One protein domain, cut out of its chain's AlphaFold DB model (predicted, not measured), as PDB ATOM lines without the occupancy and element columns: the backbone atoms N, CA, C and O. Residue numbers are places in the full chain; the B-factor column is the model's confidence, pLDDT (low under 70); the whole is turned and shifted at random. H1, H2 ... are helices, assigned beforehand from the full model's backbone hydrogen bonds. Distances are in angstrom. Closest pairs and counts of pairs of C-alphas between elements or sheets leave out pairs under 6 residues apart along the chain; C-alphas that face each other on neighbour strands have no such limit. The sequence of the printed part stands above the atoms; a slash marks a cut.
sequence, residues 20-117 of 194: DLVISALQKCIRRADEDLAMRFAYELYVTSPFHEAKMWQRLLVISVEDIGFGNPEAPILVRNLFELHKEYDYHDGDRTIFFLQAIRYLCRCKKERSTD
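Overview. This is residues 20 to 117 of the 194 residues of the protein "MgsA_C domain-containing protein" of Clostridiaceae bacterium (UniProt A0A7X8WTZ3). Five helices make a compact up-and-down bundle, each running against the one before: H3 and H5 are in the middle, the hairpin of H1 and H2 packs on one side of them and H4 on the other. Residues 110 to 117 cross one end. The printed part has 98 residues with five named helices, H1 to H5, and no named strand, class all helix; radius of gyration of the C-alphas 12.3 A, spans 37 by 27 by 20 A.

Arrangement. H1, residues 20 to 31, and H2, residues 35 to 48, touch as a hairpin, closest C-alphas Leu 26 and Ala 38, 4.8 A. H3, residues 50 to 66, and H5, residues 96 to 109, are the hubs, touching four helices each. H4, residues 75 to 88, touches H5 at a shallow tilt of 9 degrees, opposite ways, closest C-alphas His 86 and Arg 96, 5.3 A. H4 is apart from H1 and H2. Every O i to N i+4 pair is within hydrogen-bond range in H1 and H2, 12 of 13 in H3, 8 of 10 in H4, 9 of 10 in H5.

Along the chain. H1 begins at C-alpha 20 (13.970, 6.883, 52.377); H5 ends at C-alpha 109 (31.188, -6.178, 40.929). H3 measures 23.9 A.

Size, cuts and confidence. The printed part has no cut, no long link and no residue under 70.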
ATOM      1  N   ASP A  20      14.068   6.675  53.827       95.62
ATOM      2  CA  ASP A  20      13.970   6.883  52.377       95.62
ATOM      3  C   ASP A  20      15.323   7.260  51.746       95.62
ATOM      4  O   ASP A  20      15.713   6.696  50.718       95.62
ATOM      5  N   LEU A  21      16.088   8.149  52.389       97.19
ATOM      6  CA  LEU A  21      17.416   8.557  51.939       97.19
ATOM      7  C   LEU A  21      18.428   7.418  52.043       97.19
ATOM      8  O   LEU A  21      19.204   7.225  51.110       97.19
ATOM      9  N   VAL A  22      18.403   6.635  53.124       98.38
ATOM     10  CA  VAL A  22      19.296   5.475  53.299       98.38
ATOM     11  C   VAL A  22      19.007   4.395  52.252       98.38
ATOM     12  O   VAL A  22      19.926   3.902  51.599       98.38
ATOM     13  N   ILE A  23      17.730   4.084  52.012       98.19
ATOM     14  CA  ILE A  23      17.272   3.146  50.973       98.19
ATOM     15  C   ILE A  23      17.702   3.632  49.580       98.19
ATOM     16  O   ILE A  23      18.235   2.872  48.767       98.19
ATOM     17  N   SER A  24      17.486   4.920  49.307       98.00
ATOM     18  CA  SER A  24      17.866   5.588  48.062       98.00
ATOM     19  C   SER A  24      19.381   5.574  47.838       98.00
ATOM     20  O   SER A  24      19.834   5.368  46.706       98.00
ATOM     21  N   ALA A  25      20.161   5.776  48.903       98.69
ATOM     22  CA  ALA A  25      21.614   5.786  48.869       98.69
ATOM     23  C   ALA A  25      22.189   4.381  48.666       98.69
ATOM     24  O   ALA A  25      23.039   4.225  47.793       98.69
ATOM     25  N   LEU A  26      21.668   3.356  49.356       98.88
ATOM     26  CA  LEU A  26      22.032   1.949  49.143       98.88
ATOM     27  C   LEU A  26      21.984   1.582  47.652       98.88
ATOM     28  O   LEU A  26      22.983   1.149  47.076       98.88
ATOM     29  N   GLN A  27      20.843   1.832  47.001       98.75
ATOM     30  CA  GLN A  27      20.666   1.530  45.578       98.75
ATOM     31  C   GLN A  27      21.649   2.310  44.696       98.75
ATOM     32  O   GLN A  27      22.281   1.760  43.793       98.75
ATOM     33  N   LYS A  28      21.817   3.605  44.973       98.69
ATOM     34  CA  LYS A  28      22.697   4.490  44.201       98.69
ATOM     35  C   LYS A  28      24.180   4.147  44.340       98.69
ATOM     36  O   LYS A  28      24.906   4.359  43.366       98.69
ATOM     37  N   CYS A  29      24.611   3.652  45.496       98.88
ATOM     38  CA  CYS A  29      25.971   3.168  45.716       98.88
ATOM     39  C   CYS A  29      26.215   1.894  44.907       98.88
ATOM     40  O   CYS A  29      27.154   1.854  44.117       98.88
ATOM     41  N   ILE A  30      25.303   0.915  44.978       98.88
ATOM     42  CA  ILE A  30      25.431  -0.336  44.209       98.88
ATOM     43  C   ILE A  30      25.468  -0.061  42.703       98.88
ATOM     44  O   ILE A  30      26.356  -0.557  42.007       98.88
ATOM     45  N   ARG A  31      24.579   0.806  42.196       98.75
ATOM     46  CA  ARG A  31      24.569   1.252  40.791       98.75
ATOM     47  C   ARG A  31      25.915   1.820  40.332       98.75
ATOM     48  O   ARG A  31      26.279   1.660  39.172       98.75
ATOM     49  N   ARG A  32      26.648   2.486  41.229       98.69
ATOM     50  CA  ARG A  32      27.956   3.112  40.964       98.69
ATOM     51  C   ARG A  32      29.146   2.261  41.414       98.69
ATOM     52  O   ARG A  32      30.264   2.759  41.393       98.69
ATOM     53  N   ALA A  33      28.910   1.004  41.791       98.62
ATOM     54  CA  ALA A  33      29.927   0.093  42.311       98.62
ATOM     55  C   ALA A  33      30.674   0.614  43.560       98.62
ATOM     56  O   ALA A  33      31.806   0.215  43.817       98.62
ATOM     57  N   ASP A  34      30.032   1.470  44.359       98.75
ATOM     58  CA  ASP A  34      30.562   1.919  45.649       98.75
ATOM     59  C   ASP A  34      30.236   0.874  46.733       98.75
ATOM     60  O   ASP A  34      29.204   0.933  47.406       98.75
ATOM     61  N   GLU A  35      31.089  -0.154  46.819       98.56
ATOM     62  CA  GLU A  35      30.915  -1.328  47.689       98.56
ATOM     63  C   GLU A  35      30.921  -0.959  49.182       98.56
ATOM     64  O   GLU A  35      30.019  -1.386  49.905       98.56
ATOM     65  N   ASP A  36      31.878  -0.147  49.645       98.50
ATOM     66  CA  ASP A  36      32.005   0.211  51.069       98.50
ATOM     67  C   ASP A  36      30.778   0.987  51.559       98.50
ATOM     68  O   ASP A  36      30.158   0.612  52.561       98.50
ATOM     69  N   LEU A  37      30.370   2.025  50.826       98.62
ATOM     70  CA  LEU A  37      29.262   2.866  51.255       98.62
ATOM     71  C   LEU A  37      27.914   2.134  51.155       98.62
ATOM     72  O   LEU A  37      27.070   2.267  52.046       98.62
ATOM     73  N   ALA A  38      27.725   1.298  50.126       98.88
ATOM     74  CA  ALA A  38      26.539   0.452  50.005       98.88
ATOM     75  C   ALA A  38      26.375  -0.483  51.214       98.88
ATOM     76  O   ALA A  38      25.287  -0.562  51.788       98.88
ATOM     77  N   MET A  39      27.449  -1.161  51.631       98.81
ATOM     78  CA  MET A  39      27.410  -2.070  52.780       98.81
ATOM     79  C   MET A  39      27.058  -1.336  54.079       98.81
ATOM     80  O   MET A  39      26.258  -1.845  54.862       98.81
ATOM     81  N   ARG A  40      27.579  -0.119  54.287       98.75
ATOM     82  CA  ARG A  40      27.250   0.699  55.470       98.75
ATOM     83  C   ARG A  40      25.778   1.103  55.507       98.75
ATOM     84  O   ARG A  40      25.155   0.994  56.560       98.75
ATOM     85  N   PHE A  41      25.196   1.509  54.377       98.81
ATOM     86  CA  PHE A  41      23.766   1.831  54.319       98.81
ATOM     87  C   PHE A  41      22.872   0.602  54.516       98.81
ATOM     88  O   PHE A  41      21.848   0.695  55.190       98.81
ATOM     89  N   ALA A  42      23.251  -0.558  53.975       98.62
ATOM     90  CA  ALA A  42      22.515  -1.794  54.229       98.62
ATOM     91  C   ALA A  42      22.585  -2.211  55.702       98.62
ATOM     92  O   ALA A  42      21.565  -2.581  56.282       98.62
ATOM     93  N   TYR A  43      23.764  -2.094  56.319       98.38
ATOM     94  CA  TYR A  43      23.943  -2.392  57.735       98.38
ATOM     95  C   TYR A  43      23.127  -1.445  58.622       98.38
ATOM     96  O   TYR A  43      22.511  -1.900  59.579       98.38
ATOM     97  N   GLU A  44      23.039  -0.156  58.273       98.50
ATOM     98  CA  GLU A  44      22.177   0.809  58.967       98.50
ATOM     99  C   GLU A  44      20.701   0.378  58.960       98.50
ATOM    100  O   GLU A  44      20.025   0.433  59.991       98.50
ATOM    101  N   LEU A  45      20.194  -0.095  57.815       98.19
ATOM    102  CA  LEU A  45      18.834  -0.635  57.717       98.19
ATOM    103  C   LEU A  45      18.683  -1.907  58.556       98.19
ATOM    104  O   LEU A  45      17.711  -2.025  59.300       98.19
ATOM    105  N   TYR A  46      19.659  -2.817  58.489       97.94
ATOM    106  CA  TYR A  46      19.662  -4.042  59.285       97.94
ATOM    107  C   TYR A  46      19.589  -3.749  60.784       97.94
ATOM    108  O   TYR A  46      18.688  -4.256  61.437       97.94
ATOM    109  N   VAL A  47      20.460  -2.895  61.335       97.19
ATOM    110  CA  VAL A  47      20.483  -2.619  62.787       97.19
ATOM    111  C   VAL A  47      19.296  -1.794  63.279       97.19
ATOM    112  O   VAL A  47      19.128  -1.645  64.490       97.19
ATOM    113  N   THR A  48      18.501  -1.228  62.368       97.31
ATOM    114  CA  THR A  48      17.323  -0.430  62.716       97.31
ATOM    115  C   THR A  48      16.162  -1.305  63.164       97.31
ATOM    116  O   THR A  48      15.670  -1.122  64.274       97.31
ATOM    117  N   SER A  49      15.692  -2.221  62.312       96.75
ATOM    118  CA  SER A  49      14.645  -3.187  62.668       96.75
ATOM    119  C   SER A  49      14.457  -4.260  61.582       96.75
ATOM    120  O   SER A  49      14.828  -4.020  60.427       96.75
ATOM    121  N   PRO A  50      13.782  -5.391  61.884       96.38
ATOM    122  CA  PRO A  50      13.435  -6.400  60.876       96.38
ATOM    123  C   PRO A  50      12.620  -5.828  59.706       96.38
ATOM    124  O   PRO A  50      12.746  -6.264  58.564       96.38
ATOM    125  N   PHE A  51      11.809  -4.799  59.969       95.75
ATOM    126  CA  PHE A  51      11.045  -4.086  58.943       95.75
ATOM    127  C   PHE A  51      11.958  -3.376  57.927       95.75
ATOM    128  O   PHE A  51      11.731  -3.465  56.719       95.75
ATOM    129  N   HIS A  52      13.022  -2.717  58.393       97.31
ATOM    130  CA  HIS A  52      13.996  -2.054  57.521       97.31
ATOM    131  C   HIS A  52      14.900  -3.067  56.802       97.31
ATOM    132  O   HIS A  52      15.201  -2.881  55.621       97.31
ATOM    133  N   GLU A  53      15.270  -4.170  57.463       97.75
ATOM    134  CA  GLU A  53      15.992  -5.283  56.834       97.75
ATOM    135  C   GLU A  53      15.191  -5.885  55.665       97.75
ATOM    136  O   GLU A  53      15.720  -6.056  54.565       97.75
ATOM    137  N   ALA A  54      13.891  -6.133  55.854       97.44
ATOM    138  CA  ALA A  54      13.026  -6.650  54.795       97.44
ATOM    139  C   ALA A  54      13.013  -5.725  53.564       97.44
ATOM    140  O   ALA A  54      13.079  -6.188  52.422       97.44
ATOM    141  N   LYS A  55      12.990  -4.403  53.775       97.56
ATOM    142  CA  LYS A  55      13.064  -3.420  52.686       97.56
ATOM    143  C   LYS A  55      14.425  -3.385  52.003       97.56
ATOM    144  O   LYS A  55      14.479  -3.236  50.780       97.56
ATOM    145  N   MET A  56      15.508  -3.527  52.764       98.56
ATOM    146  CA  MET A  56      16.863  -3.654  52.229       98.56
ATOM    147  C   MET A  56      16.946  -4.846  51.267       98.56
ATOM    148  O   MET A  56      17.317  -4.660  50.108       98.56
ATOM    149  N   TRP A  57      16.461  -6.024  51.666       98.69
ATOM    150  CA  TRP A  57      16.414  -7.198  50.787       98.69
ATOM    151  C   TRP A  57      15.526  -7.005  49.555       98.69
ATOM    152  O   TRP A  57      15.942  -7.339  48.445       98.69
ATOM    153  N   GLN A  58      14.347  -6.389  49.702       98.38
ATOM    154  CA  GLN A  58      13.506  -6.021  48.554       98.38
ATOM    155  C   GLN A  58      14.254  -5.130  47.553       98.38
ATOM    156  O   GLN A  58      14.031  -5.233  46.346       98.38
ATOM    157  N   ARG A  59      15.129  -4.232  48.025       98.62
ATOM    158  CA  ARG A  59      15.978  -3.426  47.141       98.62
ATOM    159  C   ARG A  59      17.056  -4.253  46.475       98.62
ATOM    160  O   ARG A  59      17.193  -4.116  45.268       98.62
ATOM    161  N   LEU A  60      17.769  -5.115  47.196       98.88
ATOM    162  CA  LEU A  60      18.797  -5.969  46.590       98.88
ATOM    163  C   LEU A  60      18.219  -6.855  45.475       98.88
ATOM    164  O   LEU A  60      18.806  -6.939  44.397       98.88
ATOM    165  N   LEU A  61      17.030  -7.429  45.691       98.75
ATOM    166  CA  LEU A  61      16.306  -8.195  44.671       98.75
ATOM    167  C   LEU A  61      15.967  -7.336  43.446       98.75
ATOM    168  O   LEU A  61      16.237  -7.744  42.321       98.75
ATOM    169  N   VAL A  62      15.437  -6.124  43.635       98.56
ATOM    170  CA  VAL A  62      15.117  -5.235  42.504       98.56
ATOM    171  C   VAL A  62      16.374  -4.756  41.777       98.56
ATOM    172  O   VAL A  62      16.406  -4.775  40.554       98.56
ATOM    173  N   ILE A  63      17.438  -4.403  42.494       98.81
ATOM    174  CA  ILE A  63      18.715  -3.963  41.915       98.81
ATOM    175  C   ILE A  63      19.324  -5.052  41.022       98.81
ATOM    176  O   ILE A  63      19.883  -4.727  39.975       98.81
ATOM    177  N   SER A  64      19.165  -6.332  41.387       98.69
ATOM    178  CA  SER A  64      19.662  -7.466  40.592       98.69
ATOM    179  C   SER A  64      19.072  -7.552  39.177       98.69
ATOM    180  O   SER A  64      19.722  -8.090  38.291       98.69
ATOM    181  N   VAL A  65      17.888  -6.976  38.939       98.31
ATOM    182  CA  VAL A  65      17.260  -6.905  37.606       98.31
ATOM    183  C   VAL A  65      17.234  -5.486  37.028       98.31
ATOM    184  O   VAL A  65      17.204  -5.328  35.814       98.31
ATOM    185  N   GLU A  66      17.242  -4.453  37.880       98.56
ATOM    186  CA  GLU A  66      17.147  -3.041  37.480       98.56
ATOM    187  C   GLU A  66      18.497  -2.461  37.049       98.56
ATOM    188  O   GLU A  66      18.553  -1.736  36.064       98.56
ATOM    189  N   ASP A  67      19.563  -2.728  37.810       98.62
ATOM    190  CA  ASP A  67      20.877  -2.095  37.631       98.62
ATOM    191  C   ASP A  67      21.958  -3.078  37.159       98.62
ATOM    192  O   ASP A  67      23.031  -2.645  36.720       98.62
ATOM    193  N   ILE A  68      21.700  -4.386  37.270       98.69
ATOM    194  CA  ILE A  68      22.568  -5.440  36.733       98.69
ATOM    195  C   ILE A  68      22.038  -5.964  35.403       98.69
ATOM    196  O   ILE A  68      22.830  -6.055  34.472       98.69
ATOM    197  N   GLY A  69      20.740  -6.283  35.305       97.50
ATOM    198  CA  GLY A  69      20.077  -6.654  34.052       97.50
ATOM    199  C   GLY A  69      20.840  -7.719  33.256       97.50
ATOM    200  O   GLY A  69      21.340  -8.700  33.813       97.50
ATOM    201  N   PHE A  70      21.012  -7.489  31.953       98.00
ATOM    202  CA  PHE A  70      21.816  -8.370  31.092       98.00
ATOM    203  C   PHE A  70      23.331  -8.302  31.354       98.00
ATOM    204  O   PHE A  70      24.098  -9.067  30.773       98.00
ATOM    205  N   GLY A  71      23.786  -7.426  32.251       98.25
ATOM    206  CA  GLY A  71      25.162  -7.419  32.741       98.25
ATOM    207  C   GLY A  71      25.521  -8.684  33.528       98.25
ATOM    208  O   GLY A  71      26.690  -9.079  33.525       98.25
ATOM    209  N   ASN A  72      24.533  -9.327  34.166       98.50
ATOM    210  CA  ASN A  72      24.619 -10.693  34.682       98.50
ATOM    211  C   ASN A  72      23.206 -11.279  34.924       98.50
ATOM    212  O   ASN A  72      22.636 -11.033  35.991       98.50
ATOM    213  N   PRO A  73      22.660 -12.081  33.990       98.19
ATOM    214  CA  PRO A  73      21.325 -12.676  34.124       98.19
ATOM    215  C   PRO A  73      21.144 -13.599  35.341       98.19
ATOM    216  O   PRO A  73      20.023 -13.773  35.810       98.19
ATOM    217  N   GLU A  74      22.233 -14.133  35.900       98.50
ATOM    218  CA  GLU A  74      22.205 -15.019  37.073       98.50
ATOM    219  C   GLU A  74      22.143 -14.252  38.407       98.50
ATOM    220  O   GLU A  74      21.979 -14.845  39.479       98.50
ATOM    221  N   ALA A  75      22.259 -12.919  38.382       98.69
ATOM    222  CA  ALA A  75      22.266 -12.107  39.596       98.69
ATOM    223  C   ALA A  75      21.018 -12.274  40.482       98.69
ATOM    224  O   ALA A  75      21.185 -12.407  41.701       98.69
ATOM    225  N   PRO A  76      19.789 -12.327  39.936       98.56
ATOM    226  CA  PRO A  76      18.591 -12.550  40.740       98.56
ATOM    227  C   PRO A  76      18.597 -13.908  41.444       98.56
ATOM    228  O   PRO A  76      18.109 -14.007  42.568       98.56
ATOM    229  N   ILE A  77      19.189 -14.938  40.827       98.69
ATOM    230  CA  ILE A  77      19.271 -16.290  41.391       98.69
ATOM    231  C   ILE A  77      20.185 -16.291  42.613       98.69
ATOM    232  O   ILE A  77      19.782 -16.748  43.685       98.69
ATOM    233  N   LEU A  78      21.397 -15.739  42.498       98.75
ATOM    234  CA  LEU A  78      22.317 -15.672  43.634       98.75
ATOM    235  C   LEU A  78      21.749 -14.813  44.771       98.75
ATOM    236  O   LEU A  78      21.762 -15.237  45.927       98.75
ATOM    237  N   VAL A  79      21.225 -13.621  44.461       98.81
ATOM    238  CA  VAL A  79      20.663 -12.722  45.483       98.81
ATOM    239  C   VAL A  79      19.451 -13.357  46.165       98.81
ATOM    240  O   VAL A  79      19.323 -13.250  47.385       98.81
ATOM    241  N   ARG A  80      18.596 -14.071  45.418       98.75
ATOM    242  CA  ARG A  80      17.477 -14.815  46.002       98.75
ATOM    243  C   ARG A  80      17.957 -15.931  46.921       98.75
ATOM    244  O   ARG A  80      17.415 -16.053  48.011       98.75
ATOM    245  N   ASN A  81      18.972 -16.697  46.529       98.75
ATOM    246  CA  ASN A  81      19.529 -17.749  47.381       98.75
ATOM    247  C   ASN A  81      20.112 -17.182  48.683       98.75
ATOM    248  O   ASN A  81      19.811 -17.698  49.753       98.75
ATOM    249  N   LEU A  82      20.865 -16.079  48.627       98.81
ATOM    250  CA  LEU A  82      21.371 -15.403  49.832       98.81
ATOM    251  C   LEU A  82      20.227 -14.883  50.722       98.81
ATOM    252  O   LEU A  82      20.308 -14.970  51.945       98.81
ATOM    253  N   PHE A  83      19.142 -14.395  50.113       98.56
ATOM    254  CA  PHE A  83      17.923 -14.022  50.827       98.56
ATOM    255  C   PHE A  83      17.157 -15.221  51.408       98.56
ATOM    256  O   PHE A  83      16.449 -15.055  52.388       98.56
ATOM    257  N   GLU A  84      17.236 -16.428  50.864       98.56
ATOM    258  CA  GLU A  84      16.631 -17.582  51.542       98.56
ATOM    259  C   GLU A  84      17.539 -18.060  52.682       98.56
ATOM    260  O   GLU A  84      17.076 -18.175  53.811       98.56
ATOM    261  N   LEU A  85      18.848 -18.177  52.439       98.38
ATOM    262  CA  LEU A  85      19.821 -18.619  53.442       98.38
ATOM    263  C   LEU A  85      19.834 -17.744  54.701       98.38
ATOM    264  O   LEU A  85      19.900 -18.282  55.800       98.38
ATOM    265  N   HIS A  86      19.720 -16.413  54.580       97.94
ATOM    266  CA  HIS A  86      19.726 -15.555  55.774       97.94
ATOM    267  C   HIS A  86      18.536 -15.822  56.716       97.94
ATOM    268  O   HIS A  86      18.627 -15.495  57.894       97.94
ATOM    269  N   LYS A  87      17.426 -16.402  56.223       97.06
ATOM    270  CA  LYS A  87      16.232 -16.696  57.036       97.06
ATOM    271  C   LYS A  87      16.426 -17.885  57.968       97.06
ATOM    272  O   LYS A  87      15.681 -17.987  58.934       97.06
ATOM    273  N   GLU A  88      17.423 -18.722  57.704       97.94
ATOM    274  CA  GLU A  88      17.809 -19.842  58.570       97.94
ATOM    275  C   GLU A  88      18.530 -19.375  59.850       97.94
ATOM    276  O   GLU A  88      18.841 -20.184  60.719       97.94
ATOM    277  N   TYR A  89      18.792 -18.070  59.973       97.69
ATOM    278  CA  TYR A  89      19.471 -17.450  61.105       97.69
ATOM    279  C   TYR A  89      18.534 -16.471  61.803       97.69
ATOM    280  O   TYR A  89      17.878 -15.652  61.149       97.69
ATOM    281  N   ASP A  90      18.514 -16.497  63.134       97.00
ATOM    282  CA  ASP A  90      17.737 -15.549  63.928       97.00
ATOM    283  C   ASP A  90      18.172 -14.101  63.657       97.00
ATOM    284  O   ASP A  90      19.323 -13.813  63.334       97.00
ATOM    285  N   TYR A  91      17.253 -13.148  63.826       93.31
ATOM    286  CA  TYR A  91      17.503 -11.737  63.502       93.31
ATOM    287  C   TYR A  91      18.691 -11.108  64.258       93.31
ATOM    288  O   TYR A  91      19.272 -10.139  63.784       93.31
ATOM    289  N   HIS A  92      19.059 -11.639  65.424       89.31
ATOM    290  CA  HIS A  92      20.194 -11.153  66.215       89.31
ATOM    291  C   HIS A  92      21.472 -11.979  66.036       89.31
ATOM    292  O   HIS A  92      22.472 -11.695  66.697       89.31
ATOM    293  N   ASP A  93      21.449 -12.975  65.154       94.94
ATOM    294  CA  ASP A  93      22.629 -13.754  64.817       94.94
ATOM    295  C   ASP A  93      23.627 -12.890  64.027       94.94
ATOM    296  O   ASP A  93      23.270 -12.192  63.074       94.94
ATOM    297  N   GLY A  94      24.898 -12.912  64.435       89.12
ATOM    298  CA  GLY A  94      25.958 -12.165  63.761       89.12
ATOM    299  C   GLY A  94      26.182 -12.637  62.323       89.12
ATOM    300  O   GLY A  94      26.388 -11.806  61.428       89.12
ATOM    301  N   ASP A  95      26.064 -13.945  62.082       96.06
ATOM    302  CA  ASP A  95      26.312 -14.557  60.778       96.06
ATOM    303  C   ASP A  95      25.222 -14.189  59.767       96.06
ATOM    304  O   ASP A  95      25.497 -14.095  58.573       96.06
ATOM    305  N   ARG A  96      24.014 -13.831  60.221       96.81
ATOM    306  CA  ARG A  96      22.923 -13.346  59.357       96.81
ATOM    307  C   ARG A  96      23.351 -12.180  58.457       96.81
ATOM    308  O   ARG A  96      22.871 -12.035  57.330       96.81
ATOM    309  N   THR A  97      24.273 -11.342  58.930       97.56
ATOM    310  CA  THR A  97      24.701 -10.143  58.199       97.56
ATOM    311  C   THR A  97      25.556 -10.447  56.972       97.56
ATOM    312  O   THR A  97      25.535  -9.690  55.996       97.56
ATOM    313  N   ILE A  98      26.263 -11.580  56.961       98.19
ATOM    314  CA  ILE A  98      27.205 -11.914  55.888       98.19
ATOM    315  C   ILE A  98      26.489 -12.103  54.545       98.19
ATOM    316  O   ILE A  98      27.067 -11.819  53.498       98.19
ATOM    317  N   PHE A  99      25.219 -12.523  54.565       98.75
ATOM    318  CA  PHE A  99      24.446 -12.820  53.362       98.75
ATOM    319  C   PHE A  99      24.131 -11.565  52.546       98.75
ATOM    320  O   PHE A  99      24.391 -11.539  51.340       98.75
ATOM    321  N   PHE A 100      23.622 -10.498  53.177       98.69
ATOM    322  CA  PHE A 100      23.359  -9.256  52.443       98.69
ATOM    323  C   PHE A 100      24.656  -8.531  52.084       98.69
ATOM    324  O   PHE A 100      24.742  -7.933  51.012       98.69
ATOM    325  N   LEU A 101      25.689  -8.620  52.930       98.75
ATOM    326  CA  LEU A 101      27.008  -8.071  52.614       98.75
ATOM    327  C   LEU A 101      27.572  -8.747  51.360       98.75
ATOM    328  O   LEU A 101      27.971  -8.063  50.419       98.75
ATOM    329  N   GLN A 102      27.522 -10.078  51.280       98.81
ATOM    330  CA  GLN A 102      27.962 -10.820  50.101       98.81
ATOM    331  C   GLN A 102      27.133 -10.476  48.854       98.81
ATOM    332  O   GLN A 102      27.713 -10.294  47.779       98.81
ATOM    333  N   ALA A 103      25.811 -10.325  48.986       98.88
ATOM    334  CA  ALA A 103      24.948  -9.901  47.884       98.88
ATOM    335  C   ALA A 103      25.358  -8.522  47.342       98.88
ATOM    336  O   ALA A 103      25.483  -8.345  46.132       98.88
ATOM    337  N   ILE A 104      25.640  -7.558  48.222       98.94
ATOM    338  CA  ILE A 104      26.073  -6.206  47.838       98.94
ATOM    339  C   ILE A 104      27.414  -6.241  47.112       98.94
ATOM    340  O   ILE A 104      27.535  -5.656  46.036       98.94
ATOM    341  N   ARG A 105      28.404  -6.965  47.648       98.88
ATOM    342  CA  ARG A 105      29.720  -7.119  47.002       98.88
ATOM    343  C   ARG A 105      29.586  -7.695  45.599       98.88
ATOM    344  O   ARG A 105      30.176  -7.187  44.649       98.88
ATOM    345  N   TYR A 106      28.777  -8.740  45.465       98.88
ATOM    346  CA  TYR A 106      28.498  -9.362  44.181       98.88
ATOM    347  C   TYR A 106      27.840  -8.381  43.195       98.88
ATOM    348  O   TYR A 106      28.346  -8.199  42.086       98.88
ATOM    349  N   LEU A 107      26.772  -7.685  43.601       98.88
ATOM    350  CA  LEU A 107      26.068  -6.718  42.753       98.88
ATOM    351  C   LEU A 107      26.978  -5.544  42.344       98.88
ATOM    352  O   LEU A 107      26.999  -5.144  41.177       98.88
ATOM    353  N   CYS A 108      27.795  -5.018  43.261       98.88
ATOM    354  CA  CYS A 108      28.759  -3.955  42.965       98.88
ATOM    355  C   CYS A 108      29.782  -4.371  41.901       98.88
ATOM    356  O   CYS A 108      30.132  -3.550  41.054       98.88
ATOM    357  N   ARG A 109      30.190  -5.644  41.874       98.69
ATOM    358  CA  ARG A 109      31.188  -6.178  40.929       98.69
ATOM    359  C   ARG A 109      30.612  -6.644  39.594       98.69
ATOM    360  O   ARG A 109      31.363  -6.794  38.635       98.69
ATOM    361  N   CYS A 110      29.302  -6.862  39.507       98.75
ATOM    362  CA  CYS A 110      28.650  -7.190  38.241       98.75
ATOM    363  C   CYS A 110      28.755  -6.035  37.232       98.75
ATOM    364  O   CYS A 110      28.793  -4.856  37.611       98.75
ATOM    365  N   LYS A 111      28.743  -6.356  35.932       98.62
ATOM    366  CA  LYS A 111      28.546  -5.338  34.889       98.62
ATOM    367  C   LYS A 111      27.168  -4.694  35.084       98.62
ATOM    368  O   LYS A 111      26.223  -5.382  35.458       98.62
ATOM    369  N   LYS A 112      27.084  -3.378  34.887       98.62
ATOM    370  CA  LYS A 112      25.851  -2.604  35.082       98.62
ATOM    371  C   LYS A 112      25.098  -2.483  33.766       98.62
ATOM    372  O   LYS A 112      25.704  -2.160  32.747       98.62
ATOM    373  N   GLU A 113      23.797  -2.713  33.804       97.94
ATOM    374  CA  GLU A 113      22.903  -2.681  32.648       97.94
ATOM    375  C   GLU A 113      21.495  -2.332  33.162       97.94
ATOM    376  O   GLU A 113      21.054  -2.891  34.162       97.94
ATOM    377  N   ARG A 114      20.833  -1.341  32.546       97.06
ATOM    378  CA  ARG A 114      19.601  -0.711  33.074       97.06
ATOM    379  C   ARG A 114      18.466  -0.619  32.047       97.06
ATOM    380  O   ARG A 114      17.455   0.048  32.276       97.06
ATOM    381  N   SER A 115      18.614  -1.252  30.888       97.56
ATOM    382  CA  SER A 115      17.641  -1.191  29.792       97.56
ATOM    383  C   SER A 115      16.258  -1.662  30.228       97.56
ATOM    384  O   SER A 115      15.290  -0.985  29.901       97.56
ATOM    385  N   THR A 116      16.147  -2.709  31.051       96.56
ATOM    386  CA  THR A 116      14.861  -3.195  31.584       96.56
ATOM    387  C   THR A 116      14.074  -2.103  32.314       96.56
ATOM    388  O   THR A 116      12.874  -1.939  32.086       96.56
ATOM    389  N   ASP A 117      14.732  -1.302  33.160       97.44
ATOM    390  CA  ASP A 117      14.074  -0.192  33.860       97.44
ATOM    391  C   ASP A 117      13.651   0.916  32.892       97.44
ATOM    392  O   ASP A 117      12.545   1.448  33.002       97.44
TER     393      ASP A 117